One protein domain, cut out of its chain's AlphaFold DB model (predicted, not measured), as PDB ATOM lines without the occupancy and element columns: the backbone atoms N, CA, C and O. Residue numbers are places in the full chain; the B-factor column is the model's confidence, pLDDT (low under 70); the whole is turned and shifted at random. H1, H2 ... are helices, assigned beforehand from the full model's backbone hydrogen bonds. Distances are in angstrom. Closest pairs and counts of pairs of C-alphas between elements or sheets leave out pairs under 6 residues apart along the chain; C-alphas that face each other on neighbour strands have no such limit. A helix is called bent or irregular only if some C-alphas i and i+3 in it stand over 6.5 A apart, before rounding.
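AT A GLANCE: This is residues 414 to 538, 547 to 576 and 630 to 669 of the 825 residues of the protein "FPL domain-containing protein" of Trypanosoma congolense (strain IL3000) (UniProt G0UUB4). Five helices, H2, H3, H4, H5 and H7, form an up-and-down bundle, each running against the one before it in the bundle. The long H5 runs through the domain; H1 crosses it near its beginning, and H6 crosses its later part and reaches over to H7. The printed part has 195 residues with eight named helices, H1 to H8 in chain order, and no named strand: the class is all helix. It is compact, with a radius of gyration of the C-alphas of 17.2 A and spans of 56 by 42 by 33 A.

HOW THE PARTS SIT: Start at the hub, H5, residues 503 to 538, which touches five other helices. Its residues 505 to 516 alone touch H3, residues 462 to 479, at a shallow tilt of 16 degrees, the same way; the closest C-alphas, of Gly 464 and Thr 505, are 6.6 A apart. H2, residues 447 to 458, touches H5 at Met 458 and Thr 505, 5.6 A between C-alphas, and forms a helical hairpin with H3. H3 makes another helical hairpin with H4, residues 486 to 499, closest at C-alphas 463 and 499, 6.4 A. H7, residues 636 to 657, touches H4 at C-alphas 490 and 649, 7.0 A, and H5 at C-alphas 517 and 647, 5.6 A. Look next at H1, residues 414 to 424: it touches H5 at a steep tilt of 52 degrees, C-alphas 417 and 511 being closest at 5.7 A. H6, residues 547 to 567, touches H5 at a steep tilt of 59 degrees, C-alphas 529 and 554 closest at 5.4 A, and is about perpendicular to H7, at 79 degrees. H8, residues 663 to 669, only just touches H7, with 3 pairs of C-alphas within 8 A, closest at C-alphas 655 and 665, 7.2 A. Each O i to N i+4 pair is within hydrogen-bond range in H1, H2, H3, H5, H6, H7 and H8; in H4 it is 8 of 10.

IN THESE COORDINATES: Find C-alpha 503 at (-63.007, -14.902, 28.303); from there H5 runs 53.0 A to C-alpha 538 at (-12.263, -13.140, 13.153). H7 is 31.9 A long, H6 30.5 A, H3 26.0 A, H4 19.9 A, H2 16.4 A, H1 15.0 A and H8 9.9 A. H4 is only just irregular: C-alphas 494 and 497 are 6.51 A apart. H8 ends at C-alpha 669, (-47.012, -33.398, 22.828).

THE WHOLE: The two C-alphas farthest apart, of Thr 462 and Glu 538, are 55.9 A apart. Residues 539 to 546 and 577 to 629 are not printed; the gaps between C-alphas are 16.0 A and 12.9 A. H1 to H2 is a long link of 22 residues. The mean pLDDT of the printed part is 74.8; 59 residues are under 70, among them 425 to 442, 547 to 557 and 659 to 669.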
ATOM      1  N   ASP A 414     -54.834 -17.246  18.942       70.38
ATOM      2  CA  ASP A 414     -53.989 -17.283  17.742       70.38
ATOM      3  C   ASP A 414     -54.319 -16.174  16.748       70.38
ATOM      4  O   ASP A 414     -53.409 -15.595  16.159       70.38
ATOM      5  N   ASP A 415     -55.601 -15.846  16.592       75.88
ATOM      6  CA  ASP A 415     -56.024 -14.734  15.740       75.88
ATOM      7  C   ASP A 415     -55.521 -13.413  16.341       75.88
ATOM      8  O   ASP A 415     -54.989 -12.560  15.633       75.88
ATOM      9  N   MET A 416     -55.575 -13.282  17.673       77.12
ATOM     10  CA  MET A 416     -54.991 -12.143  18.391       77.12
ATOM     11  C   MET A 416     -53.467 -12.068  18.261       77.12
ATOM     12  O   MET A 416     -52.926 -10.988  18.034       77.12
ATOM     13  N   MET A 417     -52.766 -13.196  18.377       75.19
ATOM     14  CA  MET A 417     -51.323 -13.284  18.139       75.19
ATOM     15  C   MET A 417     -50.978 -12.910  16.696       75.19
ATOM     16  O   MET A 417     -50.005 -12.193  16.472       75.19
ATOM     17  N   GLY A 418     -51.794 -13.342  15.729       72.56
ATOM     18  CA  GLY A 418     -51.700 -12.956  14.323       72.56
ATOM     19  C   GLY A 418     -51.797 -11.445  14.145       72.56
ATOM     20  O   GLY A 418     -50.900 -10.854  13.560       72.56
ATOM     21  N   ILE A 419     -52.799 -10.802  14.750       77.31
ATOM     22  CA  ILE A 419     -52.980  -9.340  14.710       77.31
ATOM     23  C   ILE A 419     -51.800  -8.599  15.351       77.31
ATOM     24  O   ILE A 419     -51.331  -7.593  14.815       77.31
ATOM     25  N   LEU A 420     -51.314  -9.067  16.504       77.25
ATOM     26  CA  LEU A 420     -50.149  -8.468  17.160       77.25
ATOM     27  C   LEU A 420     -48.898  -8.611  16.285       77.25
ATOM     28  O   LEU A 420     -48.135  -7.655  16.146       77.25
ATOM     29  N   ASN A 421     -48.707  -9.770  15.656       77.00
ATOM     30  CA  ASN A 421     -47.617  -9.984  14.714       77.00
ATOM     31  C   ASN A 421     -47.763  -9.094  13.475       77.00
ATOM     32  O   ASN A 421     -46.820  -8.390  13.158       77.00
ATOM     33  N   GLU A 422     -48.931  -9.006  12.843       76.19
ATOM     34  CA  GLU A 422     -49.169  -8.113  11.698       76.19
ATOM     35  C   GLU A 422     -48.898  -6.640  12.024       76.19
ATOM     36  O   GLU A 422     -48.359  -5.907  11.200       76.19
ATOM     37  N   ARG A 423     -49.246  -6.185  13.233       75.06
ATOM     38  CA  ARG A 423     -49.073  -4.782  13.626       75.06
ATOM     39  C   ARG A 423     -47.635  -4.421  13.987       75.06
ATOM     40  O   ARG A 423     -47.218  -3.283  13.772       75.06
ATOM     41  N   PHE A 424     -46.897  -5.361  14.571       70.50
ATOM     42  CA  PHE A 424     -45.511  -5.162  14.992       70.50
ATOM     43  C   PHE A 424     -44.493  -5.798  14.026       70.50
ATOM     44  O   PHE A 424     -43.294  -5.786  14.308       70.50
ATOM     45  N   GLU A 425     -44.939  -6.309  12.873       66.88
ATOM     46  CA  GLU A 425     -44.097  -6.771  11.766       66.88
ATOM     47  C   GLU A 425     -44.321  -5.940  10.501       66.88
ATOM     48  O   GLU A 425     -45.425  -5.524  10.171       66.88
ATOM     49  N   SER A 426     -43.241  -5.702   9.756       49.38
ATOM     50  CA  SER A 426     -43.351  -5.159   8.404       49.38
ATOM     51  C   SER A 426     -43.720  -6.294   7.451       49.38
ATOM     52  O   SER A 426     -42.920  -7.206   7.251       49.38
ATOM     53  N   ASP A 427     -44.920  -6.216   6.875       39.78
ATOM     54  CA  ASP A 427     -45.478  -7.058   5.808       39.78
ATOM     55  C   ASP A 427     -44.388  -7.816   5.007       39.78
ATOM     56  O   ASP A 427     -43.664  -7.218   4.198       39.78
ATOM     57  N   ASN A 428     -44.151  -9.093   5.357       37.59
ATOM     58  CA  ASN A 428     -43.580 -10.164   4.520       37.59
ATOM     59  C   ASN A 428     -43.203 -11.418   5.342       37.59
ATOM     60  O   ASN A 428     -42.072 -11.573   5.791       37.59
ATOM     61  N   GLY A 429     -44.137 -12.368   5.402       37.97
ATOM     62  CA  GLY A 429     -43.901 -13.792   5.134       37.97
ATOM     63  C   GLY A 429     -42.920 -14.593   6.005       37.97
ATOM     64  O   GLY A 429     -41.740 -14.702   5.685       37.97
ATOM     65  N   GLY A 430     -43.488 -15.378   6.926       41.75
ATOM     66  CA  GLY A 430     -42.994 -16.709   7.299       41.75
ATOM     67  C   GLY A 430     -41.824 -16.750   8.286       41.75
ATOM     68  O   GLY A 430     -40.705 -16.358   7.968       41.75
ATOM     69  N   PHE A 431     -42.085 -17.384   9.433       40.66
ATOM     70  CA  PHE A 431     -41.286 -17.501  10.665       40.66
ATOM     71  C   PHE A 431     -39.764 -17.749  10.546       40.66
ATOM     72  O   PHE A 431     -39.050 -17.597  11.531       40.66
ATOM     73  N   LEU A 432     -39.236 -18.148   9.386       45.06
ATOM     74  CA  LEU A 432     -37.833 -18.554   9.232       45.06
ATOM     75  C   LEU A 432     -37.208 -18.251   7.857       45.06
ATOM     76  O   LEU A 432     -36.084 -18.701   7.623       45.06
ATOM     77  N   HIS A 433     -37.889 -17.570   6.919       41.72
ATOM     78  CA  HIS A 433     -37.396 -17.549   5.528       41.72
ATOM     79  C   HIS A 433     -36.882 -16.235   4.957       41.72
ATOM     80  O   HIS A 433     -36.124 -16.315   3.995       41.72
ATOM     81  N   ASN A 434     -37.180 -15.064   5.518       41.47
ATOM     82  CA  ASN A 434     -36.510 -13.838   5.082       41.47
ATOM     83  C   ASN A 434     -36.700 -12.698   6.084       41.47
ATOM     84  O   ASN A 434     -37.832 -12.307   6.330       41.47
ATOM     85  N   ARG A 435     -35.567 -12.131   6.532       47.19
ATOM     86  CA  ARG A 435     -35.339 -10.878   7.296       47.19
ATOM     87  C   ARG A 435     -34.746 -11.123   8.688       47.19
ATOM     88  O   ARG A 435     -35.446 -11.308   9.671       47.19
ATOM     89  N   TYR A 436     -33.414 -11.074   8.740       52.72
ATOM     90  CA  TYR A 436     -32.614 -10.888   9.959       52.72
ATOM     91  C   TYR A 436     -31.738  -9.636   9.784       52.72
ATOM     92  O   TYR A 436     -30.512  -9.691   9.861       52.72
ATOM     93  N   THR A 437     -32.380  -8.526   9.410       49.44
ATOM     94  CA  THR A 437     -31.761  -7.196   9.269       49.44
ATOM     95  C   THR A 437     -32.006  -6.298  10.482       49.44
ATOM     96  O   THR A 437     -31.428  -5.217  10.543       49.44
ATOM     97  N   ASP A 438     -32.843  -6.737  11.422       53.06
ATOM     98  CA  ASP A 438     -33.302  -5.929  12.551       53.06
ATOM     99  C   ASP A 438     -32.284  -5.974  13.696       53.06
ATOM    100  O   ASP A 438     -31.696  -7.022  13.981       53.06
ATOM    101  N   GLN A 439     -32.082  -4.843  14.375       58.59
ATOM    102  CA  GLN A 439     -31.214  -4.808  15.552       58.59
ATOM    103  C   GLN A 439     -31.892  -5.514  16.744       58.59
ATOM    104  O   GLN A 439     -33.107  -5.395  16.908       58.59
ATOM    105  N   PRO A 440     -31.144  -6.181  17.652       58.06
ATOM    106  CA  PRO A 440     -31.715  -6.853  18.830       58.06
ATOM    107  C   PRO A 440     -32.606  -5.952  19.706       58.06
ATOM    108  O   PRO A 440     -33.525  -6.430  20.371       58.06
ATOM    109  N   SER A 441     -32.357  -4.639  19.696       57.38
ATOM    110  CA  SER A 441     -33.140  -3.623  20.405       57.38
ATOM    111  C   SER A 441     -34.519  -3.344  19.799       57.38
ATOM    112  O   SER A 441     -35.399  -2.903  20.533       57.38
ATOM    113  N   GLU A 442     -34.726  -3.608  18.507       64.06
ATOM    114  CA  GLU A 442     -35.968  -3.311  17.769       64.06
ATOM    115  C   GLU A 442     -36.982  -4.468  17.814       64.06
ATOM    116  O   GLU A 442     -38.124  -4.322  17.392       64.06
ATOM    117  N   VAL A 443     -36.585  -5.623  18.363       73.38
ATOM    118  CA  VAL A 443     -37.390  -6.857  18.347       73.38
ATOM    119  C   VAL A 443     -38.620  -6.773  19.251       73.38
ATOM    120  O   VAL A 443     -39.650  -7.364  18.933       73.38
ATOM    121  N   VAL A 444     -38.523  -6.078  20.389       78.31
ATOM    122  CA  VAL A 444     -39.635  -5.935  21.345       78.31
ATOM    123  C   VAL A 444     -40.220  -4.530  21.225       78.31
ATOM    124  O   VAL A 444     -39.455  -3.568  21.329       78.31
ATOM    125  N   PRO A 445     -41.544  -4.381  21.051       83.62
ATOM    126  CA  PRO A 445     -42.150  -3.066  20.898       83.62
ATOM    127  C   PRO A 445     -42.015  -2.215  22.167       83.62
ATOM    128  O   PRO A 445     -42.010  -2.756  23.273       83.62
ATOM    129  N   PRO A 446     -41.964  -0.876  22.052       85.94
ATOM    130  CA  PRO A 446     -42.005   0.012  23.210       85.94
ATOM    131  C   PRO A 446     -43.225  -0.260  24.106       85.94
ATOM    132  O   PRO A 446     -44.342  -0.409  23.605       85.94
ATOM    133  N   CYS A 447     -43.020  -0.257  25.430       86.25
ATOM    134  CA  CYS A 447     -44.043  -0.617  26.425       86.25
ATOM    135  C   CYS A 447     -45.367   0.137  26.208       86.25
ATOM    136  O   CYS A 447     -46.415  -0.483  26.087       86.25
ATOM    137  N   GLU A 448     -45.316   1.462  26.060       86.69
ATOM    138  CA  GLU A 448     -46.513   2.300  25.877       86.69
ATOM    139  C   GLU A 448     -47.287   1.946  24.598       86.69
ATOM    140  O   GLU A 448     -48.511   1.839  24.620       86.69
ATOM    141  N   THR A 449     -46.584   1.685  23.489       87.75
ATOM    142  CA  THR A 449     -47.233   1.286  22.228       87.75
ATOM    143  C   THR A 449     -47.902  -0.080  22.348       87.75
ATOM    144  O   THR A 449     -49.043  -0.244  21.922       87.75
ATOM    145  N   PHE A 450     -47.237  -1.034  23.001       89.75
ATOM    146  CA  PHE A 450     -47.785  -2.358  23.268       89.75
ATOM    147  C   PHE A 450     -49.023  -2.290  24.173       89.75
ATOM    148  O   PHE A 450     -50.062  -2.854  23.840       89.75
ATOM    149  N   LEU A 451     -48.950  -1.553  25.284       89.50
ATOM    150  CA  LEU A 451     -50.074  -1.413  26.211       89.50
ATOM    151  C   LEU A 451     -51.255  -0.675  25.583       89.50
ATOM    152  O   LEU A 451     -52.394  -1.079  25.807       89.50
ATOM    153  N   SER A 452     -51.002   0.347  24.756       87.75
ATOM    154  CA  SER A 452     -52.061   1.047  24.021       87.75
ATOM    155  C   SER A 452     -52.821   0.110  23.080       87.75
ATOM    156  O   SER A 452     -54.046   0.193  22.988       87.75
ATOM    157  N   GLU A 453     -52.116  -0.839  22.456       87.25
ATOM    158  CA  GLU A 453     -52.732  -1.826  21.574       87.25
ATOM    159  C   GLU A 453     -53.600  -2.811  22.340       87.25
ATOM    160  O   GLU A 453     -54.758  -3.055  21.996       87.25
ATOM    161  N   ILE A 454     -53.049  -3.347  23.423       87.81
ATOM    162  CA  ILE A 454     -53.751  -4.283  24.288       87.81
ATOM    163  C   ILE A 454     -55.003  -3.625  24.896       87.81
ATOM    164  O   ILE A 454     -56.078  -4.229  24.904       87.81
ATOM    165  N   GLN A 455     -54.903  -2.364  25.327       87.75
ATOM    166  CA  GLN A 455     -56.036  -1.590  25.833       87.75
ATOM    167  C   GLN A 455     -57.112  -1.370  24.758       87.75
ATOM    168  O   GLN A 455     -58.297  -1.562  25.034       87.75
ATOM    169  N   GLN A 456     -56.722  -1.028  23.522       86.25
ATOM    170  CA  GLN A 456     -57.661  -0.845  22.407       86.25
ATOM    171  C   GLN A 456     -58.485  -2.117  22.138       86.25
ATOM    172  O   GLN A 456     -59.663  -2.035  21.789       86.25
ATOM    173  N   LYS A 457     -57.882  -3.299  22.310       82.94
ATOM    174  CA  LYS A 457     -58.523  -4.597  22.048       82.94
ATOM    175  C   LYS A 457     -59.402  -5.098  23.202       82.94
ATOM    176  O   LYS A 457     -60.413  -5.756  22.929       82.94
ATOM    177  N   MET A 458     -59.051  -4.779  24.453       78.06
ATOM    178  CA  MET A 458     -59.828  -5.139  25.651       78.06
ATOM    179  C   MET A 458     -61.070  -4.259  25.878       78.06
ATOM    180  O   MET A 458     -62.057  -4.741  26.424       78.06
ATOM    181  N   GLY A 459     -61.055  -2.998  25.432       70.31
ATOM    182  CA  GLY A 459     -62.118  -2.027  25.726       70.31
ATOM    183  C   GLY A 459     -61.927  -1.314  27.074       70.31
ATOM    184  O   GLY A 459     -60.911  -1.480  27.745       70.31
ATOM    185  N   CYS A 460     -62.896  -0.482  27.470       65.94
ATOM    186  CA  CYS A 460     -62.787   0.411  28.634       65.94
ATOM    187  C   CYS A 460     -63.525  -0.122  29.874       65.94
ATOM    188  O   CYS A 460     -64.411   0.549  30.397       65.94
ATOM    189  N   THR A 461     -63.181  -1.319  30.353       75.44
ATOM    190  CA  THR A 461     -63.651  -1.799  31.666       75.44
ATOM    191  C   THR A 461     -62.640  -1.451  32.758       75.44
ATOM    192  O   THR A 461     -61.432  -1.425  32.517       75.44
ATOM    193  N   THR A 462     -63.109  -1.205  33.983       75.38
ATOM    194  CA  THR A 462     -62.238  -0.923  35.139       75.38
ATOM    195  C   THR A 462     -61.264  -2.075  35.399       75.38
ATOM    196  O   THR A 462     -60.065  -1.845  35.540       75.38
ATOM    197  N   ARG A 463     -61.745  -3.325  35.373       77.50
ATOM    198  CA  ARG A 463     -60.898  -4.528  35.475       77.50
ATOM    199  C   ARG A 463     -59.934  -4.678  34.300       77.50
ATOM    200  O   ARG A 463     -58.763  -4.966  34.526       77.50
ATOM    201  N   GLY A 464     -60.386  -4.414  33.073       80.94
ATOM    202  CA  GLY A 464     -59.531  -4.439  31.883       80.94
ATOM    203  C   GLY A 464     -58.362  -3.458  31.986       80.94
ATOM    204  O   GLY A 464     -57.232  -3.815  31.663       80.94
ATOM    205  N   LEU A 465     -58.588  -2.258  32.529       84.06
ATOM    206  CA  LEU A 465     -57.523  -1.284  32.792       84.06
ATOM    207  C   LEU A 465     -56.487  -1.804  33.804       84.06
ATOM    208  O   LEU A 465     -55.286  -1.675  33.566       84.06
ATOM    209  N   TRP A 466     -56.923  -2.457  34.886       87.75
ATOM    210  CA  TRP A 466     -56.004  -3.107  35.829       87.75
ATOM    211  C   TRP A 466     -55.215  -4.246  35.178       87.75
ATOM    212  O   TRP A 466     -54.013  -4.362  35.423       87.75
ATOM    213  N   CYS A 467     -55.835  -5.037  34.294       89.06
ATOM    214  CA  CYS A 467     -55.126  -6.041  33.501       89.06
ATOM    215  C   CYS A 467     -54.034  -5.412  32.626       89.06
ATOM    216  O   CYS A 467     -52.930  -5.948  32.578       89.06
ATOM    217  N   VAL A 468     -54.295  -4.262  31.986       89.81
ATOM    218  CA  VAL A 468     -53.281  -3.522  31.207       89.81
ATOM    219  C   VAL A 468     -52.110  -3.100  32.096       89.81
ATOM    220  O   VAL A 468     -50.956  -3.285  31.715       89.81
ATOM    221  N   TRP A 469     -52.363  -2.559  33.290       90.12
ATOM    222  CA  TRP A 469     -51.284  -2.088  34.172       90.12
ATOM    223  C   TRP A 469     -50.462  -3.229  34.766       90.12
ATOM    224  O   TRP A 469     -49.234  -3.142  34.802       90.12
ATOM    225  N   VAL A 470     -51.111  -4.325  35.171       92.88
ATOM    226  CA  VAL A 470     -50.409  -5.540  35.604       92.88
ATOM    227  C   VAL A 470     -49.600  -6.123  34.445       92.88
ATOM    228  O   VAL A 470     -48.442  -6.486  34.638       92.88
ATOM    229  N   LEU A 471     -50.144  -6.137  33.225       93.12
ATOM    230  CA  LEU A 471     -49.411  -6.564  32.035       93.12
ATOM    231  C   LEU A 471     -48.206  -5.654  31.742       93.12
ATOM    232  O   LEU A 471     -47.146  -6.154  31.379       93.12
ATOM    233  N   GLY A 472     -48.322  -4.343  31.957       92.12
ATOM    234  CA  GLY A 472     -47.206  -3.397  31.862       92.12
ATOM    235  C   GLY A 472     -46.109  -3.659  32.893       92.12
ATOM    236  O   GLY A 472     -44.920  -3.627  32.571       92.12
ATOM    237  N   ALA A 473     -46.491  -4.000  34.121       92.94
ATOM    238  CA  ALA A 473     -45.547  -4.421  35.149       92.94
ATOM    239  C   ALA A 473     -44.858  -5.747  34.779       92.94
ATOM    240  O   ALA A 473     -43.633  -5.840  34.853       92.94
ATOM    241  N   LEU A 474     -45.612  -6.742  34.298       93.75
ATOM    242  CA  LEU A 474     -45.068  -8.011  33.802       93.75
ATOM    243  C   LEU A 474     -44.138  -7.801  32.600       93.75
ATOM    244  O   LEU A 474     -43.074  -8.410  32.558       93.75
ATOM    245  N   TYR A 475     -44.473  -6.897  31.675       93.19
ATOM    246  CA  TYR A 475     -43.608  -6.505  30.558       93.19
ATOM    247  C   TYR A 475     -42.243  -6.019  31.064       93.19
ATOM    248  O   TYR A 475     -41.201  -6.451  30.565       93.19
ATOM    249  N   ARG A 476     -42.227  -5.163  32.094       91.56
ATOM    250  CA  ARG A 476     -40.985  -4.679  32.717       91.56
ATOM    251  C   ARG A 476     -40.217  -5.798  33.419       91.56
ATOM    252  O   ARG A 476     -39.002  -5.852  33.272       91.56
ATOM    253  N   LEU A 477     -40.894  -6.711  34.121       91.06
ATOM    254  CA  LEU A 477     -40.248  -7.881  34.733       91.06
ATOM    255  C   LEU A 477     -39.605  -8.808  33.686       91.06
ATOM    256  O   LEU A 477     -38.483  -9.274  33.882       91.06
ATOM    257  N   ILE A 478     -40.293  -9.041  32.564       89.88
ATOM    258  CA  ILE A 478     -39.795  -9.847  31.440       89.88
ATOM    259  C   ILE A 478     -38.568  -9.180  30.805       89.88
ATOM    260  O   ILE A 478     -37.562  -9.844  30.566       89.88
ATOM    261  N   ARG A 479     -38.623  -7.863  30.572       86.88
ATOM    262  CA  ARG A 479     -37.517  -7.091  29.984       86.88
ATOM    263  C   ARG A 479     -36.310  -6.964  30.911       86.88
ATOM    264  O   ARG A 479     -35.185  -7.042  30.431       86.88
ATOM    265  N   CYS A 480     -36.538  -6.795  32.211       86.62
ATOM    266  CA  CYS A 480     -35.503  -6.626  33.231       86.62
ATOM    267  C   CYS A 480     -35.355  -7.903  34.076       86.62
ATOM    268  O   CYS A 480     -35.419  -7.868  35.307       86.62
ATOM    269  N   SER A 481     -35.152  -9.048  33.415       85.50
ATOM    270  CA  SER A 481     -35.025 -10.383  34.030       85.50
ATOM    271  C   SER A 481     -33.983 -10.461  35.158       85.50
ATOM    272  O   SER A 481     -34.156 -11.193  36.135       85.50
ATOM    273  N   LEU A 482     -32.928  -9.652  35.049       85.44
ATOM    274  CA  LEU A 482     -31.855  -9.485  36.024       85.44
ATOM    275  C   LEU A 482     -32.377  -9.082  37.413       85.44
ATOM    276  O   LEU A 482     -31.963  -9.650  38.425       85.44
ATOM    277  N   LEU A 483     -33.303  -8.123  37.464       87.88
ATOM    278  CA  LEU A 483     -33.862  -7.568  38.701       87.88
ATOM    279  C   LEU A 483     -35.185  -8.232  39.102       87.88
ATOM    280  O   LEU A 483     -35.801  -7.840  40.088       87.88
ATOM    281  N   THR A 484     -35.630  -9.249  38.371       89.06
ATOM    282  CA  THR A 484     -36.922  -9.887  38.617       89.06
ATOM    283  C   THR A 484     -36.831 -10.947  39.713       89.06
ATOM    284  O   THR A 484     -35.968 -11.835  39.693       89.06
ATOM    285  N   ARG A 485     -37.770 -10.861  40.666       89.44
ATOM    286  CA  ARG A 485     -38.088 -11.938  41.611       89.44
ATOM    287  C   ARG A 485     -39.069 -12.883  40.934       89.44
ATOM    288  O   ARG A 485     -40.199 -12.497  40.638       89.44
ATOM    289  N   LEU A 486     -38.624 -14.109  40.674       88.69
ATOM    290  CA  LEU A 486     -39.413 -15.113  39.967       88.69
ATOM    291  C   LEU A 486     -40.701 -15.450  40.732       88.69
ATOM    292  O   LEU A 486     -41.755 -15.524  40.117       88.69
ATOM    293  N   SER A 487     -40.648 -15.544  42.063       88.31
ATOM    294  CA  SER A 487     -41.826 -15.821  42.900       88.31
ATOM    295  C   SER A 487     -42.939 -14.779  42.745       88.31
ATOM    296  O   SER A 487     -44.115 -15.124  42.681       88.31
ATOM    297  N   ILE A 488     -42.579 -13.498  42.620       90.19
ATOM    298  CA  ILE A 488     -43.544 -12.408  42.422       90.19
ATOM    299  C   ILE A 488     -44.136 -12.458  41.020       90.19
ATOM    300  O   ILE A 488     -45.337 -12.255  40.857       90.19
ATOM    301  N   PHE A 489     -43.316 -12.757  40.013       91.75
ATOM    302  CA  PHE A 489     -43.805 -12.958  38.654       91.75
ATOM    303  C   PHE A 489     -44.801 -14.124  38.580       91.75
ATOM    304  O   PHE A 489     -45.871 -13.987  37.993       91.75
ATOM    305  N   GLU A 490     -44.489 -15.252  39.220       88.69
ATOM    306  CA  GLU A 490     -45.378 -16.415  39.281       88.69
ATOM    307  C   GLU A 490     -46.694 -16.104  40.003       88.69
ATOM    308  O   GLU A 490     -47.762 -16.458  39.500       88.69
ATOM    309  N   ALA A 491     -46.630 -15.401  41.137       88.50
ATOM    310  CA  ALA A 491     -47.815 -14.949  41.858       88.50
ATOM    311  C   ALA A 491     -48.667 -13.991  41.012       88.50
ATOM    312  O   ALA A 491     -49.892 -14.114  40.998       88.50
ATOM    313  N   ALA A 492     -48.027 -13.083  40.266       91.81
ATOM    314  CA  ALA A 492     -48.704 -12.155  39.369       91.81
ATOM    315  C   ALA A 492     -49.429 -12.859  38.219       91.81
ATOM    316  O   ALA A 492     -50.576 -12.525  37.932       91.81
ATOM    317  N   LEU A 493     -48.818 -13.880  37.613       90.06
ATOM    318  CA  LEU A 493     -49.489 -14.703  36.606       90.06
ATOM    319  C   LEU A 493     -50.690 -15.473  37.176       90.06
ATOM    320  O   LEU A 493     -51.686 -15.641  36.474       90.06
ATOM    321  N   ALA A 494     -50.609 -15.934  38.428       87.06
ATOM    322  CA  ALA A 494     -51.676 -16.710  39.053       87.06
ATOM    323  C   ALA A 494     -52.962 -15.887  39.250       87.06
ATOM    324  O   ALA A 494     -54.033 -16.351  38.860       87.06
ATOM    325  N   PHE A 495     -52.858 -14.662  39.787       88.12
ATOM    326  CA  PHE A 495     -54.035 -13.810  40.022       88.12
ATOM    327  C   PHE A 495     -54.520 -13.072  38.768       88.12
ATOM    328  O   PHE A 495     -55.636 -12.555  38.759       88.12
ATOM    329  N   LEU A 496     -53.719 -13.002  37.697       87.88
ATOM    330  CA  LEU A 496     -54.099 -12.299  36.466       87.88
ATOM    331  C   LEU A 496     -55.378 -12.872  35.840       87.88
ATOM    332  O   LEU A 496     -56.202 -12.116  35.333       87.88
ATOM    333  N   GLY A 497     -55.567 -14.192  35.936       78.62
ATOM    334  CA  GLY A 497     -56.804 -14.844  35.505       78.62
ATOM    335  C   GLY A 497     -58.011 -14.495  36.381       78.62
ATOM    336  O   GLY A 497     -59.121 -14.422  35.872       78.62
ATOM    337  N   ASP A 498     -57.807 -14.237  37.674       84.00
ATOM    338  CA  ASP A 498     -58.887 -13.832  38.586       84.00
ATOM    339  C   ASP A 498     -59.280 -12.359  38.359       84.00
ATOM    340  O   ASP A 498     -60.437 -11.974  38.529       84.00
ATOM    341  N   LEU A 499     -58.323 -11.535  37.917       84.44
ATOM    342  CA  LEU A 499     -58.544 -10.142  37.525       84.44
ATOM    343  C   LEU A 499     -59.259 -10.018  36.162       84.44
ATOM    344  O   LEU A 499     -60.010  -9.063  35.959       84.44
ATOM    345  N   ALA A 500     -59.061 -10.984  35.257       82.19
ATOM    346  CA  ALA A 500     -59.668 -11.059  33.925       82.19
ATOM    347  C   ALA A 500     -60.737 -12.177  33.833       82.19
ATOM    348  O   ALA A 500     -60.505 -13.187  33.169       82.19
ATOM    349  N   PRO A 501     -61.920 -12.027  34.463       71.31
ATOM    350  CA  PRO A 501     -62.943 -13.081  34.483       71.31
ATOM    351  C   PRO A 501     -63.618 -13.306  33.121       71.31
ATOM    352  O   PRO A 501     -64.136 -14.389  32.861       71.31
ATOM    353  N   ASP A 502     -63.651 -12.281  32.265       82.19
ATOM    354  CA  ASP A 502     -64.258 -12.354  30.939       82.19
ATOM    355  C   ASP A 502     -63.321 -13.107  29.976       82.19
ATOM    356  O   ASP A 502     -62.153 -12.717  29.848       82.19
ATOM    357  N   PRO A 503     -63.806 -14.143  29.262       81.38
ATOM    358  CA  PRO A 503     -63.007 -14.902  28.303       81.38
ATOM    359  C   PRO A 503     -62.341 -14.025  27.236       81.38
ATOM    360  O   PRO A 503     -61.216 -14.321  26.835       81.38
ATOM    361  N   ARG A 504     -62.970 -12.925  26.798       82.38
ATOM    362  CA  ARG A 504     -62.357 -12.008  25.827       82.38
ATOM    363  C   ARG A 504     -61.144 -11.305  26.431       82.38
ATOM    364  O   ARG A 504     -60.063 -11.353  25.847       82.38
ATOM    365  N   THR A 505     -61.314 -10.679  27.594       83.62
ATOM    366  CA  THR A 505     -60.237 -10.001  28.339       83.62
ATOM    367  C   THR A 505     -59.089 -10.971  28.643       83.62
ATOM    368  O   THR A 505     -57.924 -10.666  28.389       83.62
ATOM    369  N   ASN A 506     -59.428 -12.180  29.096       86.25
ATOM    370  CA  ASN A 506     -58.488 -13.257  29.376       86.25
ATOM    371  C   ASN A 506     -57.661 -13.640  28.130       86.25
ATOM    372  O   ASN A 506     -56.429 -13.667  28.183       86.25
ATOM    373  N   ASN A 507     -58.318 -13.840  26.980       86.25
ATOM    374  CA  ASN A 507     -57.647 -14.160  25.718       86.25
ATOM    375  C   ASN A 507     -56.686 -13.048  25.273       86.25
ATOM    376  O   ASN A 507     -55.569 -13.352  24.859       86.25
ATOM    377  N   VAL A 508     -57.079 -11.769  25.378       87.50
ATOM    378  CA  VAL A 508     -56.214 -10.642  24.974       87.50
ATOM    379  C   VAL A 508     -54.959 -10.571  25.845       87.50
ATOM    380  O   VAL A 508     -53.854 -10.400  25.331       87.50
ATOM    381  N   VAL A 509     -55.114 -10.718  27.163       88.88
ATOM    382  CA  VAL A 509     -54.003 -10.638  28.119       88.88
ATOM    383  C   VAL A 509     -53.007 -11.775  27.900       88.88
ATOM    384  O   VAL A 509     -51.803 -11.525  27.796       88.88
ATOM    385  N   PHE A 510     -53.489 -13.016  27.782       88.00
ATOM    386  CA  PHE A 510     -52.612 -14.160  27.541       88.00
ATOM    387  C   PHE A 510     -52.007 -14.151  26.133       88.00
ATOM    388  O   PHE A 510     -50.838 -14.511  26.005       88.00
ATOM    389  N   ALA A 511     -52.715 -13.665  25.107       86.25
ATOM    390  CA  ALA A 511     -52.121 -13.406  23.793       86.25
ATOM    391  C   ALA A 511     -50.975 -12.388  23.899       86.25
ATOM    392  O   ALA A 511     -49.880 -12.638  23.409       86.25
ATOM    393  N   GLY A 512     -51.170 -11.283  24.626       88.06
ATOM    394  CA  GLY A 512     -50.113 -10.302  24.877       88.06
ATOM    395  C   GLY A 512     -48.887 -10.902  25.577       88.06
ATOM    396  O   GLY A 512     -47.757 -10.653  25.162       88.06
ATOM    397  N   LEU A 513     -49.082 -11.732  26.607       89.94
ATOM    398  CA  LEU A 513     -47.980 -12.409  27.303       89.94
ATOM    399  C   LEU A 513     -47.241 -13.415  26.411       89.94
ATOM    400  O   LEU A 513     -46.009 -13.455  26.434       89.94
ATOM    401  N   LEU A 514     -47.971 -14.208  25.623       85.81
ATOM    402  CA  LEU A 514     -47.391 -15.159  24.672       85.81
ATOM    403  C   LEU A 514     -46.610 -14.435  23.570       85.81
ATOM    404  O   LEU A 514     -45.504 -14.854  23.232       85.81
ATOM    405  N   PHE A 515     -47.122 -13.303  23.086       86.12
ATOM    406  CA  PHE A 515     -46.424 -12.436  22.141       86.12
ATOM    407  C   PHE A 515     -45.098 -11.929  22.719       86.12
ATOM    408  O   PHE A 515     -44.056 -12.034  22.074       86.12
ATOM    409  N   LEU A 516     -45.091 -11.434  23.962       87.25
ATOM    410  CA  LEU A 516     -43.853 -11.001  24.618       87.25
ATOM    411  C   LEU A 516     -42.863 -12.153  24.805       87.25
ATOM    412  O   LEU A 516     -41.662 -11.966  24.591       87.25
ATOM    413  N   ALA A 517     -43.357 -13.339  25.166       83.56
ATOM    414  CA  ALA A 517     -42.536 -14.534  25.295       83.56
ATOM    415  C   ALA A 517     -41.857 -14.899  23.962       83.56
ATOM    416  O   ALA A 517     -40.645 -15.114  23.918       83.56
ATOM    417  N   GLU A 518     -42.605 -14.872  22.859       77.38
ATOM    418  CA  GLU A 518     -42.086 -15.127  21.514       77.38
ATOM    419  C   GLU A 518     -41.005 -14.109  21.109       77.38
ATOM    420  O   GLU A 518     -39.934 -14.481  20.617       77.38
ATOM    421  N   ARG A 519     -41.226 -12.816  21.389       81.12
ATOM    422  CA  ARG A 519     -40.246 -11.757  21.089       81.12
ATOM    423  C   ARG A 519     -38.963 -11.890  21.905       81.12
ATOM    424  O   ARG A 519     -37.887 -11.604  21.381       81.12
ATOM    425  N   MET A 520     -39.040 -12.366  23.147       80.12
ATOM    426  CA  MET A 520     -37.848 -12.657  23.955       80.12
ATOM    427  C   MET A 520     -37.020 -13.805  23.381       80.12
ATOM    428  O   MET A 520     -35.798 -13.680  23.268       80.12
ATOM    429  N   VAL A 521     -37.673 -14.882  22.940       77.12
ATOM    430  CA  VAL A 521     -36.999 -15.999  22.259       77.12
ATOM    431  C   VAL A 521     -36.330 -15.516  20.968       77.12
ATOM    432  O   VAL A 521     -35.154 -15.807  20.736       77.12
ATOM    433  N   LYS A 522     -37.034 -14.713  20.159       75.50
ATOM    434  CA  LYS A 522     -36.500 -14.126  18.918       75.50
ATOM    435  C   LYS A 522     -35.291 -13.221  19.178       75.50
ATOM    436  O   LYS A 522     -34.294 -13.316  18.465       75.50
ATOM    437  N   MET A 523     -35.345 -12.388  20.220       78.94
ATOM    438  CA  MET A 523     -34.233 -11.517  20.610       78.94
ATOM    439  C   MET A 523     -32.995 -12.333  21.015       78.94
ATOM    440  O   MET A 523     -31.898 -12.058  20.530       78.94
ATOM    441  N   ARG A 524     -33.154 -13.382  21.833       76.56
ATOM    442  CA  ARG A 524     -32.040 -14.269  22.216       76.56
ATOM    443  C   ARG A 524     -31.443 -15.005  21.018       76.56
ATOM    444  O   ARG A 524     -30.222 -15.085  20.905       76.56
ATOM    445  N   LEU A 525     -32.282 -15.491  20.102       74.12
ATOM    446  CA  LEU A 525     -31.833 -16.144  18.872       74.12
ATOM    447  C   LEU A 525     -30.956 -15.215  18.017       74.12
ATOM    448  O   LEU A 525     -29.900 -15.632  17.545       74.12
ATOM    449  N   LEU A 526     -31.375 -13.956  17.859       71.94
ATOM    450  CA  LEU A 526     -30.622 -12.925  17.141       71.94
ATOM    451  C   LEU A 526     -29.258 -12.656  17.783       71.94
ATOM    452  O   LEU A 526     -28.248 -12.653  17.085       71.94
ATOM    453  N   VAL A 527     -29.204 -12.531  19.114       76.12
ATOM    454  CA  VAL A 527     -27.939 -12.348  19.845       76.12
ATOM    455  C   VAL A 527     -26.980 -13.522  19.605       76.12
ATOM    456  O   VAL A 527     -25.801 -13.302  19.330       76.12
ATOM    457  N   TYR A 528     -27.461 -14.771  19.650       72.38
ATOM    458  CA  TYR A 528     -26.624 -15.941  19.347       72.38
ATOM    459  C   TYR A 528     -26.136 -15.955  17.901       72.38
ATOM    460  O   TYR A 528     -24.965 -16.245  17.642       72.38
ATOM    461  N   TYR A 529     -27.027 -15.634  16.966       70.94
ATOM    462  CA  TYR A 529     -26.690 -15.538  15.554       70.94
ATOM    463  C   TYR A 529     -25.587 -14.496  15.311       70.94
ATOM    464  O   TYR A 529     -24.595 -14.807  14.646       70.94
ATOM    465  N   ASP A 530     -25.696 -13.310  15.912       73.19
ATOM    466  CA  ASP A 530     -24.704 -12.239  15.788       73.19
ATOM    467  C   ASP A 530     -23.349 -12.628  16.388       73.19
ATOM    468  O   ASP A 530     -22.315 -12.423  15.749       73.19
ATOM    469  N   VAL A 531     -23.328 -13.268  17.564       76.12
ATOM    470  CA  VAL A 531     -22.086 -13.769  18.184       76.12
ATOM    471  C   VAL A 531     -21.391 -14.796  17.284       76.12
ATOM    472  O   VAL A 531     -20.173 -14.740  17.090       76.12
ATOM    473  N   LEU A 532     -22.144 -15.734  16.700       71.12
ATOM    474  CA  LEU A 532     -21.598 -16.738  15.781       71.12
ATOM    475  C   LEU A 532     -21.079 -16.100  14.482       71.12
ATOM    476  O   LEU A 532     -20.036 -16.505  13.960       71.12
ATOM    477  N   LYS A 533     -21.769 -15.071  13.982       73.25
ATOM    478  CA  LYS A 533     -21.376 -14.305  12.793       73.25
ATOM    479  C   LYS A 533     -20.128 -13.443  13.031       73.25
ATOM    480  O   LYS A 533     -19.277 -13.340  12.145       73.25
ATOM    481  N   GLN A 534     -19.971 -12.866  14.221       72.81
ATOM    482  CA  GLN A 534     -18.775 -12.107  14.606       72.81
ATOM    483  C   GLN A 534     -17.548 -13.017  14.737       72.81
ATOM    484  O   GLN A 534     -16.527 -12.740  14.113       72.81
ATOM    485  N   ARG A 535     -17.671 -14.170  15.414       68.06
ATOM    486  CA  ARG A 535     -16.581 -15.167  15.511       68.06
ATOM    487  C   ARG A 535     -16.088 -15.651  14.141       68.06
ATOM    488  O   ARG A 535     -14.895 -15.874  13.963       68.06
ATOM    489  N   ARG A 536     -16.986 -15.756  13.151       65.62
ATOM    490  CA  ARG A 536     -16.643 -16.065  11.748       65.62
ATOM    491  C   ARG A 536     -15.782 -14.984  11.094       65.62
ATOM    492  O   ARG A 536     -14.921 -15.308  10.284       65.62
ATOM    493  N   SER A 537     -16.032 -13.717  11.419       58.25
ATOM    494  CA  SER A 537     -15.308 -12.574  10.845       58.25
ATOM    495  C   SER A 537     -13.861 -12.500  11.354       58.25
ATOM    496  O   SER A 537     -12.995 -11.976  10.659       58.25
ATOM    497  N   GLU A 538     -13.589 -13.082  12.526       57.56
ATOM    498  CA  GLU A 538     -12.263 -13.140  13.153       57.56
ATOM    499  C   GLU A 538     -11.468 -14.411  12.784       57.56
ATOM    500  O   GLU A 538     -10.236 -14.386  12.761       57.56
ATOM    501  N   ASP A 547     -25.394 -18.737   5.543       61.00
ATOM    502  CA  ASP A 547     -26.092 -18.058   6.664       61.00
ATOM    503  C   ASP A 547     -27.177 -18.942   7.313       61.00
ATOM    504  O   ASP A 547     -27.462 -18.828   8.506       61.00
ATOM    505  N   LYS A 548     -27.711 -19.899   6.541       61.59
ATOM    506  CA  LYS A 548     -28.616 -20.956   7.011       61.59
ATOM    507  C   LYS A 548     -27.970 -21.885   8.043       61.59
ATOM    508  O   LYS A 548     -28.671 -22.374   8.920       61.59
ATOM    509  N   GLU A 549     -26.666 -22.138   7.958       65.19
ATOM    510  CA  GLU A 549     -25.918 -22.949   8.926       65.19
ATOM    511  C   GLU A 549     -25.650 -22.195  10.232       65.19
ATOM    512  O   GLU A 549     -25.814 -22.780  11.298       65.19
ATOM    513  N   CYS A 550     -25.323 -20.899  10.178       64.25
ATOM    514  CA  CYS A 550     -25.185 -20.071  11.384       64.25
ATOM    515  C   CYS A 550     -26.507 -19.970  12.154       64.25
ATOM    516  O   CYS A 550     -26.524 -20.145  13.370       64.25
ATOM    517  N   LEU A 551     -27.620 -19.754  11.443       62.12
ATOM    518  CA  LEU A 551     -28.960 -19.762  12.033       62.12
ATOM    519  C   LEU A 551     -29.275 -21.116  12.678       62.12
ATOM    520  O   LEU A 551     -29.741 -21.191  13.809       62.12
ATOM    521  N   ARG A 552     -28.964 -22.199  11.964       63.31
ATOM    522  CA  ARG A 552     -29.122 -23.568  12.450       63.31
ATOM    523  C   ARG A 552     -28.359 -23.812  13.753       63.31
ATOM    524  O   ARG A 552     -28.944 -24.351  14.687       63.31
ATOM    525  N   LEU A 553     -27.099 -23.388  13.830       65.50
ATOM    526  CA  LEU A 553     -26.282 -23.510  15.039       65.50
ATOM    527  C   LEU A 553     -26.818 -22.643  16.190       65.50
ATOM    528  O   LEU A 553     -26.782 -23.081  17.337       65.50
ATOM    529  N   ALA A 554     -27.355 -21.455  15.895       65.25
ATOM    530  CA  ALA A 554     -27.990 -20.596  16.894       65.25
ATOM    531  C   ALA A 554     -29.262 -21.238  17.481       65.25
ATOM    532  O   ALA A 554     -29.427 -21.258  18.700       65.25
ATOM    533  N   CYS A 555     -30.121 -21.829  16.639       63.88
ATOM    534  CA  CYS A 555     -31.295 -22.583  17.092       63.88
ATOM    535  C   CYS A 555     -30.904 -23.799  17.948       63.88
ATOM    536  O   CYS A 555     -31.505 -24.037  18.993       63.88
ATOM    537  N   GLU A 556     -29.888 -24.557  17.520       63.34
ATOM    538  CA  GLU A 556     -29.371 -25.713  18.262       63.34
ATOM    539  C   GLU A 556     -28.843 -25.318  19.650       63.34
ATOM    540  O   GLU A 556     -29.141 -25.998  20.632       63.34
ATOM    541  N   ALA A 557     -28.093 -24.217  19.740       67.94
ATOM    542  CA  ALA A 557     -27.553 -23.714  21.001       67.94
ATOM    543  C   ALA A 557     -28.661 -23.244  21.954       67.94
ATOM    544  O   ALA A 557     -28.698 -23.673  23.106       67.94
ATOM    545  N   LEU A 558     -29.600 -22.428  21.458       70.69
ATOM    546  CA  LEU A 558     -30.720 -21.921  22.252       70.69
ATOM    547  C   LEU A 558     -31.579 -23.064  22.815       70.69
ATOM    548  O   LEU A 558     -31.958 -23.032  23.983       70.69
ATOM    549  N   PHE A 559     -31.839 -24.099  22.008       70.25
ATOM    550  CA  PHE A 559     -32.586 -25.280  22.439       70.25
ATOM    551  C   PHE A 559     -31.906 -26.011  23.608       70.25
ATOM    552  O   PHE A 559     -32.557 -26.300  24.613       70.25
ATOM    553  N   LEU A 560     -30.601 -26.286  23.498       68.94
ATOM    554  CA  LEU A 560     -29.849 -27.000  24.535       68.94
ATOM    555  C   LEU A 560     -29.764 -26.205  25.844       68.94
ATOM    556  O   LEU A 560     -29.832 -26.787  26.925       68.94
ATOM    557  N   GLU A 561     -29.637 -24.881  25.763       70.75
ATOM    558  CA  GLU A 561     -29.610 -24.027  26.951       70.75
ATOM    559  C   GLU A 561     -30.961 -23.967  27.664       70.75
ATOM    560  O   GLU A 561     -31.009 -24.086  28.890       70.75
ATOM    561  N   MET A 562     -32.056 -23.831  26.911       71.44
ATOM    562  CA  MET A 562     -33.406 -23.882  27.473       71.44
ATOM    563  C   MET A 562     -33.642 -25.216  28.186       71.44
ATOM    564  O   MET A 562     -34.089 -25.239  29.331       71.44
ATOM    565  N   GLU A 563     -33.291 -26.334  27.549       67.56
ATOM    566  CA  GLU A 563     -33.407 -27.662  28.152       67.56
ATOM    567  C   GLU A 563     -32.567 -27.812  29.430       67.56
ATOM    568  O   GLU A 563     -33.050 -28.369  30.423       67.56
ATOM    569  N   GLY A 564     -31.326 -27.321  29.416       65.19
ATOM    570  CA  GLY A 564     -30.443 -27.331  30.579       65.19
ATOM    571  C   GLY A 564     -31.053 -26.577  31.761       65.19
ATOM    572  O   GLY A 564     -31.140 -27.130  32.859       65.19
ATOM    573  N   ALA A 565     -31.564 -25.367  31.517       65.94
ATOM    574  CA  ALA A 565     -32.216 -24.545  32.536       65.94
ATOM    575  C   ALA A 565     -33.469 -25.215  33.123       65.94
ATOM    576  O   ALA A 565     -33.715 -25.122  34.328       65.94
ATOM    577  N   TYR A 566     -34.239 -25.933  32.297       66.62
ATOM    578  CA  TYR A 566     -35.404 -26.675  32.775       66.62
ATOM    579  C   TYR A 566     -35.022 -27.932  33.550       66.62
ATOM    580  O   TYR A 566     -35.655 -28.214  34.560       66.62
ATOM    581  N   SER A 567     -33.998 -28.670  33.125       58.19
ATOM    582  CA  SER A 567     -33.612 -29.956  33.730       58.19
ATOM    583  C   SER A 567     -32.836 -29.812  35.040       58.19
ATOM    584  O   SER A 567     -32.895 -30.703  35.887       58.19
ATOM    585  N   ALA A 568     -32.106 -28.708  35.218       53.34
ATOM    586  CA  ALA A 568     -31.259 -28.468  36.386       53.34
ATOM    587  C   ALA A 568     -32.037 -28.066  37.655       53.34
ATOM    588  O   ALA A 568     -31.484 -28.129  38.754       53.34
ATOM    589  N   LYS A 569     -33.311 -27.668  37.539       53.88
ATOM    590  CA  LYS A 569     -34.111 -27.190  38.674       53.88
ATOM    591  C   LYS A 569     -35.146 -28.227  39.105       53.88
ATOM    592  O   LYS A 569     -36.037 -28.599  38.347       53.88
ATOM    593  N   GLY A 570     -35.037 -28.667  40.362       47.72
ATOM    594  CA  GLY A 570     -36.126 -29.347  41.064       47.72
ATOM    595  C   GLY A 570     -37.374 -28.462  41.110       47.72
ATOM    596  O   GLY A 570     -37.260 -27.243  40.990       47.72
ATOM    597  N   SER A 571     -38.549 -29.086  41.248       44.91
ATOM    598  CA  SER A 571     -39.867 -28.435  41.263       44.91
ATOM    599  C   SER A 571     -39.816 -27.070  41.950       44.91
ATOM    600  O   SER A 571     -39.603 -27.006  43.164       44.91
ATOM    601  N   CYS A 572     -39.997 -25.988  41.187       47.34
ATOM    602  CA  CYS A 572     -40.255 -24.689  41.788       47.34
ATOM    603  C   CYS A 572     -41.524 -24.862  42.628       47.34
ATOM    604  O   CYS A 572     -42.577 -25.213  42.093       47.34
ATOM    605  N   VAL A 573     -41.385 -24.788  43.952       50.84
ATOM    606  CA  VAL A 573     -42.520 -24.884  44.867       50.84
ATOM    607  C   VAL A 573     -43.385 -23.672  44.564       50.84
ATOM    608  O   VAL A 573     -42.899 -22.556  44.707       50.84
ATOM    609  N   GLU A 574     -44.623 -23.881  44.109       57.88
ATOM    610  CA  GLU A 574     -45.545 -22.773  43.854       57.88
ATOM    611  C   GLU A 574     -45.695 -21.954  45.140       57.88
ATOM    612  O   GLU A 574     -46.284 -22.407  46.124       57.88
ATOM    613  N   CYS A 575     -45.111 -20.757  45.159       63.31
ATOM    614  CA  CYS A 575     -45.211 -19.870  46.305       63.31
ATOM    615  C   CYS A 575     -46.585 -19.193  46.277       63.31
ATOM    616  O   CYS A 575     -46.902 -18.430  45.365       63.31
ATOM    617  N   SER A 576     -47.410 -19.450  47.293       77.19
ATOM    618  CA  SER A 576     -48.661 -18.716  47.479       77.19
ATOM    619  C   SER A 576     -48.370 -17.247  47.812       77.19
ATOM    620  O   SER A 576     -47.368 -16.931  48.456       77.19
ATOM    621  N   ASN A 630     -36.337 -15.361  44.957       85.56
ATOM    622  CA  ASN A 630     -36.744 -14.179  45.733       85.56
ATOM    623  C   ASN A 630     -35.763 -12.991  45.631       85.56
ATOM    624  O   ASN A 630     -36.041 -11.915  46.160       85.56
ATOM    625  N   ARG A 631     -34.628 -13.143  44.936       86.25
ATOM    626  CA  ARG A 631     -33.582 -12.106  44.778       86.25
ATOM    627  C   ARG A 631     -33.286 -11.788  43.314       86.25
ATOM    628  O   ARG A 631     -33.782 -12.479  42.431       86.25
ATOM    629  N   ALA A 632     -32.470 -10.766  43.046       87.69
ATOM    630  CA  ALA A 632     -31.927 -10.473  41.712       87.69
ATOM    631  C   ALA A 632     -30.929 -11.561  41.259       87.69
ATOM    632  O   ALA A 632     -30.436 -12.337  42.078       87.69
ATOM    633  N   ALA A 633     -30.682 -11.669  39.951       86.31
ATOM    634  CA  ALA A 633     -29.668 -12.583  39.426       86.31
ATOM    635  C   ALA A 633     -28.265 -12.037  39.715       86.31
ATOM    636  O   ALA A 633     -27.999 -10.848  39.518       86.31
ATOM    637  N   HIS A 634     -27.384 -12.908  40.202       83.44
ATOM    638  CA  HIS A 634     -26.019 -12.540  40.584       83.44
ATOM    639  C   HIS A 634     -24.994 -12.815  39.490       83.44
ATOM    640  O   HIS A 634     -23.875 -12.330  39.584       83.44
ATOM    641  N   ASP A 635     -25.359 -13.553  38.446       82.94
ATOM    642  CA  ASP A 635     -24.508 -13.795  37.289       82.94
ATOM    643  C   ASP A 635     -25.347 -13.944  36.006       82.94
ATOM    644  O   ASP A 635     -26.584 -13.908  36.017       82.94
ATOM    645  N   LYS A 636     -24.653 -14.072  34.869       81.88
ATOM    646  CA  LYS A 636     -25.281 -14.198  33.545       81.88
ATOM    647  C   LYS A 636     -26.025 -15.524  33.365       81.88
ATOM    648  O   LYS A 636     -26.947 -15.584  32.554       81.88
ATOM    649  N   GLU A 637     -25.627 -16.568  34.085       83.19
ATOM    650  CA  GLU A 637     -26.252 -17.888  34.034       83.19
ATOM    651  C   GLU A 637     -27.584 -17.880  34.794       83.19
ATOM    652  O   GLU A 637     -28.609 -18.227  34.216       83.19
ATOM    653  N   GLU A 638     -27.623 -17.347  36.016       84.25
ATOM    654  CA  GLU A 638     -28.849 -17.119  36.780       84.25
ATOM    655  C   GLU A 638     -29.818 -16.197  36.031       84.25
ATOM    656  O   GLU A 638     -31.023 -16.459  36.024       84.25
ATOM    657  N   GLN A 639     -29.326 -15.126  35.392       85.31
ATOM    658  CA  GLN A 639     -30.171 -14.234  34.588       85.31
ATOM    659  C   GLN A 639     -30.817 -14.995  33.425       85.31
ATOM    660  O   GLN A 639     -32.031 -14.922  33.233       85.31
ATOM    661  N   ARG A 640     -30.011 -15.747  32.669       82.81
ATOM    662  CA  ARG A 640     -30.475 -16.571  31.550       82.81
ATOM    663  C   ARG A 640     -31.501 -17.608  32.017       82.81
ATOM    664  O   ARG A 640     -32.577 -17.724  31.436       82.81
ATOM    665  N   ASP A 641     -31.211 -18.322  33.097       81.44
ATOM    666  CA  ASP A 641     -32.099 -19.347  33.637       81.44
ATOM    667  C   ASP A 641     -33.423 -18.757  34.138       81.44
ATOM    668  O   ASP A 641     -34.467 -19.410  34.052       81.44
ATOM    669  N   LYS A 642     -33.409 -17.527  34.670       84.69
ATOM    670  CA  LYS A 642     -34.632 -16.802  35.029       84.69
ATOM    671  C   LYS A 642     -35.460 -16.456  33.809       84.69
ATOM    672  O   LYS A 642     -36.653 -16.718  33.839       84.69
ATOM    673  N   GLU A 643     -34.861 -15.933  32.744       85.56
ATOM    674  CA  GLU A 643     -35.587 -15.641  31.501       85.56
ATOM    675  C   GLU A 643     -36.308 -16.872  30.970       85.56
ATOM    676  O   GLU A 643     -37.508 -16.816  30.711       85.56
ATOM    677  N   PHE A 644     -35.617 -18.011  30.902       83.38
ATOM    678  CA  PHE A 644     -36.250 -19.262  30.495       83.38
ATOM    679  C   PHE A 644     -37.353 -19.696  31.470       83.38
ATOM    680  O   PHE A 644     -38.428 -20.100  31.035       83.38
ATOM    681  N   SER A 645     -37.157 -19.526  32.780       82.00
ATOM    682  CA  SER A 645     -38.199 -19.829  33.774       82.00
ATOM    683  C   SER A 645     -39.454 -18.953  33.597       82.00
ATOM    684  O   SER A 645     -40.569 -19.467  33.670       82.00
ATOM    685  N   LEU A 646     -39.288 -17.653  33.309       86.69
ATOM    686  CA  LEU A 646     -40.392 -16.726  33.027       86.69
ATOM    687  C   LEU A 646     -41.190 -17.189  31.799       86.69
ATOM    688  O   LEU A 646     -42.415 -17.301  31.866       86.69
ATOM    689  N   LEU A 647     -40.493 -17.518  30.705       83.69
ATOM    690  CA  LEU A 647     -41.099 -18.008  29.464       83.69
ATOM    691  C   LEU A 647     -41.902 -19.288  29.697       83.69
ATOM    692  O   LEU A 647     -43.072 -19.375  29.319       83.69
ATOM    693  N   ALA A 648     -41.301 -20.267  30.372       78.12
ATOM    694  CA  ALA A 648     -41.978 -21.506  30.728       78.12
ATOM    695  C   ALA A 648     -43.253 -21.268  31.530       78.12
ATOM    696  O   ALA A 648     -44.288 -21.872  31.239       78.12
ATOM    697  N   ARG A 649     -43.194 -20.390  32.536       82.81
ATOM    698  CA  ARG A 649     -44.349 -20.137  33.392       82.81
ATOM    699  C   ARG A 649     -45.487 -19.465  32.630       82.81
ATOM    700  O   ARG A 649     -46.633 -19.859  32.832       82.81
ATOM    701  N   ILE A 650     -45.188 -18.523  31.730       86.12
ATOM    702  CA  ILE A 650     -46.201 -17.908  30.854       86.12
ATOM    703  C   ILE A 650     -46.948 -18.996  30.078       86.12
ATOM    704  O   ILE A 650     -48.176 -19.051  30.130       86.12
ATOM    705  N   HIS A 651     -46.219 -19.895  29.412       79.00
ATOM    706  CA  HIS A 651     -46.832 -20.970  28.629       79.00
ATOM    707  C   HIS A 651     -47.637 -21.945  29.493       79.00
ATOM    708  O   HIS A 651     -48.747 -22.319  29.115       79.00
ATOM    709  N   TYR A 652     -47.115 -22.327  30.661       78.31
ATOM    710  CA  TYR A 652     -47.811 -23.212  31.595       78.31
ATOM    711  C   TYR A 652     -49.150 -22.640  32.056       78.31
ATOM    712  O   TYR A 652     -50.179 -23.311  31.960       78.31
ATOM    713  N   VAL A 653     -49.148 -21.389  32.524       80.00
ATOM    714  CA  VAL A 653     -50.364 -20.733  33.014       80.00
ATOM    715  C   VAL A 653     -51.348 -20.508  31.865       80.00
ATOM    716  O   VAL A 653     -52.532 -20.799  32.027       80.00
ATOM    717  N   ALA A 654     -50.868 -20.091  30.688       81.12
ATOM    718  CA  ALA A 654     -51.707 -19.943  29.500       81.12
ATOM    719  C   ALA A 654     -52.401 -21.265  29.124       81.12
ATOM    720  O   ALA A 654     -53.595 -21.279  28.856       81.12
ATOM    721  N   HIS A 655     -51.703 -22.403  29.171       77.50
ATOM    722  CA  HIS A 655     -52.322 -23.699  28.873       77.50
ATOM    723  C   HIS A 655     -53.412 -24.102  29.869       77.50
ATOM    724  O   HIS A 655     -54.397 -24.706  29.465       77.50
ATOM    725  N   GLY A 656     -53.258 -23.774  31.153       73.88
ATOM    726  CA  GLY A 656     -54.290 -24.052  32.155       73.88
ATOM    727  C   GLY A 656     -55.520 -23.141  32.061       73.88
ATOM    728  O   GLY A 656     -56.587 -23.523  32.534       73.88
ATOM    729  N   LYS A 657     -55.381 -21.938  31.489       75.62
ATOM    730  CA  LYS A 657     -56.430 -20.904  31.464       75.62
ATOM    731  C   LYS A 657     -57.138 -20.753  30.111       75.62
ATOM    732  O   LYS A 657     -58.183 -20.111  30.069       75.62
ATOM    733  N   LEU A 658     -56.597 -21.322  29.032       72.31
ATOM    734  CA  LEU A 658     -57.172 -21.244  27.685       72.31
ATOM    735  C   LEU A 658     -58.015 -22.489  27.343       72.31
ATOM    736  O   LEU A 658     -57.564 -23.603  27.606       72.31
ATOM    737  N   PRO A 659     -59.198 -22.331  26.714       63.75
ATOM    738  CA  PRO A 659     -60.121 -23.438  26.434       63.75
ATOM    739  C   PRO A 659     -59.565 -24.485  25.452       63.75
ATOM    740  O   PRO A 659     -59.764 -25.676  25.669       63.75
ATOM    741  N   ASP A 660     -58.810 -24.060  24.432       63.53
ATOM    742  CA  ASP A 660     -58.145 -24.956  23.468       63.53
ATOM    743  C   ASP A 660     -56.725 -25.373  23.917       63.53
ATOM    744  O   ASP A 660     -56.009 -26.078  23.199       63.53
ATOM    745  N   GLY A 661     -56.300 -24.931  25.107       60.97
ATOM    746  CA  GLY A 661     -54.920 -25.022  25.572       60.97
ATOM    747  C   GLY A 661     -53.955 -24.131  24.778       60.97
ATOM    748  O   GLY A 661     -54.288 -23.508  23.770       60.97
ATOM    749  N   CYS A 662     -52.707 -24.043  25.237       60.88
ATOM    750  CA  CYS A 662     -51.666 -23.342  24.487       60.88
ATOM    751  C   CYS A 662     -51.210 -24.235  23.322       60.88
ATOM    752  O   CYS A 662     -50.567 -25.257  23.569       60.88
ATOM    753  N   LYS A 663     -51.479 -23.849  22.063       61.66
ATOM    754  CA  LYS A 663     -51.079 -24.627  20.869       61.66
ATOM    755  C   LYS A 663     -49.593 -24.950  20.828       61.66
ATOM    756  O   LYS A 663     -49.224 -26.013  20.344       61.66
ATOM    757  N   PHE A 664     -48.751 -24.076  21.371       58.56
ATOM    758  CA  PHE A 664     -47.330 -24.344  21.565       58.56
ATOM    759  C   PHE A 664     -47.106 -25.604  22.410       58.56
ATOM    760  O   PHE A 664     -46.404 -26.516  21.987       58.56
ATOM    761  N   LEU A 665     -47.793 -25.717  23.553       56.84
ATOM    762  CA  LEU A 665     -47.726 -26.898  24.412       56.84
ATOM    763  C   LEU A 665     -48.378 -28.144  23.782       56.84
ATOM    764  O   LEU A 665     -47.898 -29.259  23.972       56.84
ATOM    765  N   SER A 666     -49.423 -27.980  22.972       58.50
ATOM    766  CA  SER A 666     -50.033 -29.085  22.220       58.50
ATOM    767  C   SER A 666     -49.135 -29.587  21.081       58.50
ATOM    768  O   SER A 666     -49.020 -30.795  20.865       58.50
ATOM    769  N   GLN A 667     -48.454 -28.679  20.372       57.62
ATOM    770  CA  GLN A 667     -47.491 -29.008  19.318       57.62
ATOM    771  C   GLN A 667     -46.351 -29.851  19.878       57.62
ATOM    772  O   GLN A 667     -45.900 -30.771  19.210       57.62
ATOM    773  N   LEU A 668     -45.952 -29.627  21.125       55.22
ATOM    774  CA  LEU A 668     -44.927 -30.417  21.801       55.22
ATOM    775  C   LEU A 668     -45.275 -31.832  22.147       55.22
ATOM    776  O   LEU A 668     -44.402 -32.698  22.092       55.22
ATOM    777  N   GLY A 669     -46.526 -32.058  22.541       55.53
ATOM    778  CA  GLY A 669     -47.012 -33.398  22.828       55.53
ATOM    779  C   GLY A 669     -46.747 -34.325  21.641       55.53
ATOM    780  O   GLY A 669     -46.367 -35.477  21.833       55.53
TER     781      GLY A 669